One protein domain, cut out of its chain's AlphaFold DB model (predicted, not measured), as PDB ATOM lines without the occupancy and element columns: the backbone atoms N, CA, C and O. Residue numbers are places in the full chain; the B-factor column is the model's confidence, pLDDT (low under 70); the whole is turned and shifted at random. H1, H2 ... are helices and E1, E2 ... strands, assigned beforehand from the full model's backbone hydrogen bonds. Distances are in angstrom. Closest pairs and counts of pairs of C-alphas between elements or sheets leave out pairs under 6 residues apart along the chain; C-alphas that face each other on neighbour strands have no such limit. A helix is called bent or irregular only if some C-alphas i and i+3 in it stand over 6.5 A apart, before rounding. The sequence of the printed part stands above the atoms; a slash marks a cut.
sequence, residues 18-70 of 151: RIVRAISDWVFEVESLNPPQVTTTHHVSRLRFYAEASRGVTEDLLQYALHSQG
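What this domain is: This is residues 18 to 70 of the 151 residues of the protein "Chromo domain-containing protein" of Phytophthora fragariae (UniProt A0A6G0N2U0). A small sheet of three strands, E1, E2 and E3, has one short helix, H1, beyond the end of E2 where residue 32 lies, and a long loop from the end of E3 makes the way round to it. The sheet and H1 lie toward opposite ends of the longest axis, and residues 51 to 56 of the loop stick out. The printed part has 53 residues with three named strands and one named helix, in the order E1, E2, E3, H1 along the chain; the sheet has the order E1, E2, E3 and is antiparallel. The class is mixed, helices and strands. The whole is only just compact, close to loose, with a radius of gyration of the C-alphas of 11.5 A and spans of 31 by 24 by 16 A.

How they stand to each other: The sheet is a meander, each strand the antiparallel neighbour of the one before: E1, residues 18 to 24, E2, residues 27 to 32, and E3, residues 39 to 43. E2 is the inner strand, and E1 and E3 are the edge strands. E1 and E2 form a hairpin with a tight link, their directions 160 degrees apart. The C-alphas of Ile 19 and Val 30 face each other at 4.4 A, and N 29 and O 21 are within hydrogen-bond range at 2.8 A, as are N 18 and O 31 at 2.9 A. E2 and E3 form a second hairpin with a short link, at 143 degrees. Here the C-alphas of Glu 31 and Thr 39 face each other at 4.2 A, and N 30 and O 40 are within hydrogen-bond range at 2.8 A. H1, residues 59 to 68, is not on the sheet. The closest C-alphas of E2 and H1 are those of Ser 32 and Ala 65, 7.9 A apart. E1 and H1 are apart. In H1 every O i to N i+4 pair is within hydrogen-bond range.

Where its parts are: E1 begins at C-alpha 18, at (16.282, -17.976, -34.686), and is 16.3 A from first to last C-alpha. E2 is also 16.3 A long, and E3 13.5 A. E3 ends at C-alpha 43, at (22.514, -5.552, -36.663). H1, 14.0 A long and not bent, ends at C-alpha 68, at (26.927, -23.832, -41.471).

The domain as a whole: The C-alphas of Ser 24 and Glu 59 are the two farthest apart, at 30.7 A. The printed part, residues 18 to 70, has no cut. The link from E3 to H1 is long, with 15 residues, 44 to 58, and in it residues 51 to 56 stand free. The mean pLDDT of the printed part is 76.4; residue 35 and residues 51 to 70 are under 70, and H1 has a mean of 62.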
ATOM      1  N   ARG A  18      17.599 -18.474 -35.092       87.75
ATOM      2  CA  ARG A  18      16.282 -17.976 -34.686       87.75
ATOM      3  C   ARG A  18      16.405 -16.583 -34.084       87.75
ATOM      4  O   ARG A  18      17.207 -16.377 -33.185       87.75
ATOM      5  N   ILE A  19      15.601 -15.630 -34.549       88.81
ATOM      6  CA  ILE A  19      15.467 -14.335 -33.868       88.81
ATOM      7  C   ILE A  19      14.622 -14.557 -32.613       88.81
ATOM      8  O   ILE A  19      13.519 -15.091 -32.703       88.81
ATOM      9  N   VAL A  20      15.146 -14.156 -31.459       89.31
ATOM     10  CA  VAL A  20      14.469 -14.311 -30.162       89.31
ATOM     11  C   VAL A  20      13.834 -13.002 -29.719       89.31
ATOM     12  O   VAL A  20      12.736 -12.998 -29.166       89.31
ATOM     13  N   ARG A  21      14.508 -11.874 -29.971       90.56
ATOM     14  CA  ARG A  21      14.057 -10.557 -29.515       90.56
ATOM     15  C   ARG A  21      14.556  -9.445 -30.430       90.56
ATOM     16  O   ARG A  21      15.695  -9.475 -30.884       90.56
ATOM     17  N   ALA A  22      13.724  -8.433 -30.656       91.31
ATOM     18  CA  ALA A  22      14.164  -7.154 -31.207       91.31
ATOM     19  C   ALA A  22      14.604  -6.243 -30.051       91.31
ATOM     20  O   ALA A  22      13.816  -5.975 -29.146       91.31
ATOM     21  N   ILE A  23      15.865  -5.803 -30.053       89.94
ATOM     22  CA  ILE A  23      16.365  -4.799 -29.097       89.94
ATOM     23  C   ILE A  23      16.006  -3.394 -29.598       89.94
ATOM     24  O   ILE A  23      15.657  -2.520 -28.809       89.94
ATOM     25  N   SER A  24      16.092  -3.179 -30.910       91.25
ATOM     26  CA  SER A  24      15.659  -1.967 -31.606       91.25
ATOM     27  C   SER A  24      15.259  -2.307 -33.042       91.25
ATOM     28  O   SER A  24      15.466  -3.438 -33.482       91.25
ATOM     29  N   ASP A  25      14.770  -1.325 -33.803       89.75
ATOM     30  CA  ASP A  25      14.415  -1.487 -35.227       89.75
ATOM     31  C   ASP A  25      15.568  -2.033 -36.089       89.75
ATOM     32  O   ASP A  25      15.355  -2.603 -37.158       89.75
ATOM     33  N   TRP A  26      16.805  -1.875 -35.614       89.44
ATOM     34  CA  TRP A  26      18.017  -2.208 -36.352       89.44
ATOM     35  C   TRP A  26      18.835  -3.331 -35.712       89.44
ATOM     36  O   TRP A  26      19.785  -3.811 -36.333       89.44
ATOM     37  N   VAL A  27      18.509  -3.753 -34.486       88.81
ATOM     38  CA  VAL A  27      19.328  -4.677 -33.690       88.81
ATOM     39  C   VAL A  27      18.472  -5.785 -33.087       88.81
ATOM     40  O   VAL A  27      17.500  -5.529 -32.378       88.81
ATOM     41  N   PHE A  28      18.895  -7.028 -33.312       91.12
ATOM     42  CA  PHE A  28      18.166  -8.228 -32.921       91.12
ATOM     43  C   PHE A  28      19.054  -9.183 -32.123       91.12
ATOM     44  O   PHE A  28      20.245  -9.334 -32.405       91.12
ATOM     45  N   GLU A  29      18.453  -9.855 -31.148       92.31
ATOM     46  CA  GLU A  29      19.016 -11.036 -30.503       92.31
ATOM     47  C   GLU A  29      18.662 -12.275 -31.300       92.31
ATOM     48  O   GLU A  29      17.505 -12.518 -31.660       92.31
ATOM     49  N   VAL A  30      19.693 -13.060 -31.562       90.06
ATOM     50  CA  VAL A  30      19.648 -14.207 -32.444       90.06
ATOM     51  C   VAL A  30      20.255 -15.394 -31.715       90.06
ATOM     52  O   VAL A  30      21.366 -15.315 -31.201       90.06
ATOM     53  N   GLU A  31      19.537 -16.502 -31.687       88.75
ATOM     54  CA  GLU A  31      19.902 -17.729 -30.994       88.75
ATOM     55  C   GLU A  31      20.256 -18.823 -32.003       88.75
ATOM     56  O   GLU A  31      19.567 -19.023 -33.011       88.75
ATOM     57  N   SER A  32      21.352 -19.536 -31.740       84.19
ATOM     58  CA  SER A  32      21.708 -20.738 -32.499       84.19
ATOM     59  C   SER A  32      20.629 -21.813 -32.355       84.19
ATOM     60  O   SER A  32      20.155 -22.077 -31.256       84.19
ATOM     61  N   LEU A  33      20.271 -22.473 -33.458       81.69
ATOM     62  CA  LEU A  33      19.265 -23.542 -33.429       81.69
ATOM     63  C   LEU A  33      19.764 -24.802 -32.700       81.69
ATOM     64  O   LEU A  33      18.968 -25.529 -32.109       81.69
ATOM     65  N   ASN A  34      21.078 -25.029 -32.705       73.50
ATOM     66  CA  ASN A  34      21.698 -26.229 -32.156       73.50
ATOM     67  C   ASN A  34      22.237 -26.023 -30.737       73.50
ATOM     68  O   ASN A  34      22.725 -24.930 -30.432       73.50
ATOM     69  N   PRO A  35      22.214 -27.067 -29.889       69.25
ATOM     70  CA  PRO A  35      22.851 -27.029 -28.582       69.25
ATOM     71  C   PRO A  35      24.387 -26.899 -28.677       69.25
ATOM     72  O   PRO A  35      24.998 -27.548 -29.528       69.25
ATOM     73  N   PRO A  36      25.033 -26.149 -27.765       74.19
ATOM     74  CA  PRO A  36      24.407 -25.248 -26.801       74.19
ATOM     75  C   PRO A  36      23.798 -24.033 -27.515       74.19
ATOM     76  O   PRO A  36      24.466 -23.378 -28.317       74.19
ATOM     77  N   GLN A  37      22.537 -23.716 -27.210       78.00
ATOM     78  CA  GLN A  37      21.882 -22.528 -27.752       78.00
ATOM     79  C   GLN A  37      22.570 -21.282 -27.188       78.00
ATOM     80  O   GLN A  37      22.455 -20.961 -26.006       78.00
ATOM     81  N   VAL A  38      23.336 -20.600 -28.039       83.19
ATOM     82  CA  VAL A  38      24.014 -19.348 -27.697       83.19
ATOM     83  C   VAL A  38      23.274 -18.194 -28.355       83.19
ATOM     84  O   VAL A  38      23.082 -18.187 -29.574       83.19
ATOM     85  N   THR A  39      22.914 -17.202 -27.544       87.94
ATOM     86  CA  THR A  39      22.302 -15.954 -28.002       87.94
ATOM     87  C   THR A  39      23.374 -14.906 -28.270       87.94
ATOM     88  O   THR A  39      24.229 -14.635 -27.426       87.94
ATOM     89  N   THR A  40      23.329 -14.298 -29.451       88.62
ATOM     90  CA  THR A  40      24.228 -13.227 -29.880       88.62
ATOM     91  C   THR A  40      23.443 -12.070 -30.487       88.62
ATOM     92  O   THR A  40      22.381 -12.259 -31.080       88.62
ATOM     93  N   THR A  41      23.972 -10.854 -30.366       89.62
ATOM     94  CA  THR A  41      23.316  -9.639 -30.863       89.62
ATOM     95  C   THR A  41      23.881  -9.224 -32.217       89.62
ATOM     96  O   THR A  41      25.097  -9.096 -32.378       89.62
ATOM     97  N   HIS A  42      23.005  -8.975 -33.191       87.94
ATOM     98  CA  HIS A  42      23.392  -8.606 -34.552       87.94
ATOM     99  C   HIS A  42      22.548  -7.455 -35.106       87.94
ATOM    100  O   HIS A  42      21.347  -7.361 -34.864       87.94
ATOM    101  N   HIS A  43      23.194  -6.584 -35.883       88.50
ATOM    102  CA  HIS A  43      22.514  -5.552 -36.663       88.50
ATOM    103  C   HIS A  43      21.809  -6.179 -37.876       88.50
ATOM    104  O   HIS A  43      22.329  -7.138 -38.450       88.50
ATOM    105  N   VAL A  44      20.684  -5.615 -38.326       87.62
ATOM    106  CA  VAL A  44      19.884  -6.146 -39.450       87.62
ATOM    107  C   VAL A  44      20.691  -6.319 -40.740       87.62
ATOM    108  O   VAL A  44      20.481  -7.274 -41.476       87.62
ATOM    109  N   SER A  45      21.696  -5.468 -40.980       86.25
ATOM    110  CA  SER A  45      22.600  -5.585 -42.140       86.25
ATOM    111  C   SER A  45      23.466  -6.853 -42.143       86.25
ATOM    112  O   SER A  45      24.073  -7.181 -43.159       86.25
ATOM    113  N   ARG A  46      23.555  -7.559 -41.008       83.56
ATOM    114  CA  ARG A  46      24.244  -8.849 -40.858       83.56
ATOM    115  C   ARG A  46      23.282 -10.039 -40.898       83.56
ATOM    116  O   ARG A  46      23.732 -11.169 -40.734       83.56
ATOM    117  N   LEU A  47      21.988  -9.798 -41.106       84.56
ATOM    118  CA  LEU A  47      20.948 -10.818 -41.172       84.56
ATOM    119  C   LEU A  47      20.408 -10.923 -42.599       84.56
ATOM    120  O   LEU A  47      20.337  -9.943 -43.337       84.56
ATOM    121  N   ARG A  48      20.001 -12.130 -42.986       83.12
ATOM    122  CA  ARG A  48      19.247 -12.373 -44.217       83.12
ATOM    123  C   ARG A  48      18.024 -13.190 -43.864       83.12
ATOM    124  O   ARG A  48      18.144 -14.228 -43.220       83.12
ATOM    125  N   PHE A  49      16.859 -12.687 -44.256       77.69
ATOM    126  CA  PHE A  49      15.597 -13.345 -43.966       77.69
ATOM    127  C   PHE A  49      15.506 -14.680 -44.700       77.69
ATOM    128  O   PHE A  49      15.837 -14.786 -45.883       77.69
ATOM    129  N   TYR A  50      15.056 -15.692 -43.967       72.88
ATOM    130  CA  TYR A  50      14.743 -17.005 -44.501       72.88
ATOM    131  C   TYR A  50      13.281 -17.006 -44.960       72.88
ATOM    132  O   TYR A  50      12.395 -16.640 -44.190       72.88
ATOM    133  N   ALA A  51      13.037 -17.353 -46.225       63.75
ATOM    134  CA  ALA A  51      11.737 -17.160 -46.873       63.75
ATOM    135  C   ALA A  51      10.639 -18.125 -46.378       63.75
ATOM    136  O   ALA A  51       9.463 -17.781 -46.415       63.75
ATOM    137  N   GLU A  52      11.003 -19.305 -45.867       64.62
ATOM    138  CA  GLU A  52      10.062 -20.323 -45.374       64.62
ATOM    139  C   GLU A  52       9.899 -20.269 -43.844       64.62
ATOM    140  O   GLU A  52      10.149 -21.235 -43.128       64.62
ATOM    141  N   ALA A  53       9.462 -19.125 -43.309       57.62
ATOM    142  CA  ALA A  53       9.231 -18.970 -41.865       57.62
ATOM    143  C   ALA A  53       8.105 -19.876 -41.316       57.62
ATOM    144  O   ALA A  53       8.084 -20.187 -40.127       57.62
ATOM    145  N   SER A  54       7.175 -20.319 -42.170       58.59
ATOM    146  CA  SER A  54       6.030 -21.161 -41.795       58.59
ATOM    147  C   SER A  54       6.376 -22.638 -41.583       58.59
ATOM    148  O   SER A  54       5.562 -23.372 -41.028       58.59
ATOM    149  N   ARG A  55       7.567 -23.088 -42.003       58.47
ATOM    150  CA  ARG A  55       7.944 -24.511 -41.998       58.47
ATOM    151  C   ARG A  55       8.486 -25.014 -40.651       58.47
ATOM    152  O   ARG A  55       8.749 -26.203 -40.500       58.47
ATOM    153  N   GLY A  56       8.594 -24.138 -39.650       61.31
ATOM    154  CA  GLY A  56       9.164 -24.483 -38.346       61.31
ATOM    155  C   GLY A  56      10.648 -24.862 -38.434       61.31
ATOM    156  O   GLY A  56      11.291 -24.717 -39.470       61.31
ATOM    157  N   VAL A  57      11.213 -25.326 -37.318       61.16
ATOM    158  CA  VAL A  57      12.588 -25.842 -37.274       61.16
ATOM    159  C   VAL A  57      12.532 -27.344 -37.552       61.16
ATOM    160  O   VAL A  57      12.169 -28.116 -36.669       61.16
ATOM    161  N   THR A  58      12.819 -27.747 -38.791       69.19
ATOM    162  CA  THR A  58      12.896 -29.160 -39.195       69.19
ATOM    163  C   THR A  58      14.280 -29.745 -38.913       69.19
ATOM    164  O   THR A  58      15.251 -29.001 -38.769       69.19
ATOM    165  N   GLU A  59      14.386 -31.077 -38.882       58.78
ATOM    166  CA  GLU A  59      15.671 -31.780 -38.745       58.78
ATOM    167  C   GLU A  59      16.672 -31.342 -39.826       58.78
ATOM    168  O   GLU A  59      17.812 -31.014 -39.513       58.78
ATOM    169  N   ASP A  60      16.225 -31.190 -41.075       61.53
ATOM    170  CA  ASP A  60      17.066 -30.705 -42.179       61.53
ATOM    171  C   ASP A  60      17.616 -29.288 -41.931       61.53
ATOM    172  O   ASP A  60      18.747 -28.970 -42.302       61.53
ATOM    173  N   LEU A  61      16.834 -28.416 -41.280       68.06
ATOM    174  CA  LEU A  61      17.260 -27.056 -40.944       68.06
ATOM    175  C   LEU A  61      18.260 -27.053 -39.779       68.06
ATOM    176  O   LEU A  61      19.189 -26.243 -39.780       68.06
ATOM    177  N   LEU A  62      18.092 -27.955 -38.807       64.69
ATOM    178  CA  LEU A  62      19.046 -28.176 -37.712       64.69
ATOM    179  C   LEU A  62      20.370 -28.720 -38.238       64.69
ATOM    180  O   LEU A  62      21.430 -28.179 -37.913       64.69
ATOM    181  N   GLN A  63      20.298 -29.720 -39.118       60.50
ATOM    182  CA  GLN A  63      21.437 -30.256 -39.850       60.50
ATOM    183  C   GLN A  63      22.139 -29.118 -40.589       60.50
ATOM    184  O   GLN A  63      23.291 -28.824 -40.284       60.50
ATOM    185  N   TYR A  64      21.441 -28.370 -41.445       66.50
ATOM    186  CA  TYR A  64      22.035 -27.237 -42.157       66.50
ATOM    187  C   TYR A  64      22.664 -26.196 -41.211       66.50
ATOM    188  O   TYR A  64      23.758 -25.706 -41.489       66.50
ATOM    189  N   ALA A  65      22.044 -25.912 -40.061       62.69
ATOM    190  CA  ALA A  65      22.597 -25.029 -39.033       62.69
ATOM    191  C   ALA A  65      23.873 -25.575 -38.361       62.69
ATOM    192  O   ALA A  65      24.750 -24.795 -37.991       62.69
ATOM    193  N   LEU A  66      23.991 -26.896 -38.173       60.28
ATOM    194  CA  LEU A  66      25.208 -27.540 -37.649       60.28
ATOM    195  C   LEU A  66      26.336 -27.420 -38.673       60.28
ATOM    196  O   LEU A  66      27.456 -27.020 -38.348       60.28
ATOM    197  N   HIS A  67      25.997 -27.692 -39.930       60.00
ATOM    198  CA  HIS A  67      26.917 -27.661 -41.057       60.00
ATOM    199  C   HIS A  67      27.447 -26.240 -41.290       60.00
ATOM    200  O   HIS A  67      28.650 -26.025 -41.426       60.00
ATOM    201  N   SER A  68      26.569 -25.236 -41.252       58.88
ATOM    202  CA  SER A  68      26.927 -23.832 -41.471       58.88
ATOM    203  C   SER A  68      27.736 -23.203 -40.335       58.88
ATOM    204  O   SER A  68      28.396 -22.187 -40.544       58.88
ATOM    205  N   GLN A  69      27.671 -23.783 -39.133       57.69
ATOM    206  CA  GLN A  69      28.508 -23.409 -37.989       57.69
ATOM    207  C   GLN A  69      29.813 -24.221 -37.925       57.69
ATOM    208  O   GLN A  69      30.606 -24.029 -37.003       57.69
ATOM    209  N   GLY A  70      30.073 -25.067 -38.930       55.84
ATOM    210  CA  GLY A  70      31.346 -25.760 -39.123       55.84
ATOM    211  C   GLY A  70      31.481 -27.102 -38.402       55.84
ATOM    212  O   GLY A  70      32.607 -27.537 -38.191       55.84
TER     213      GLY A  70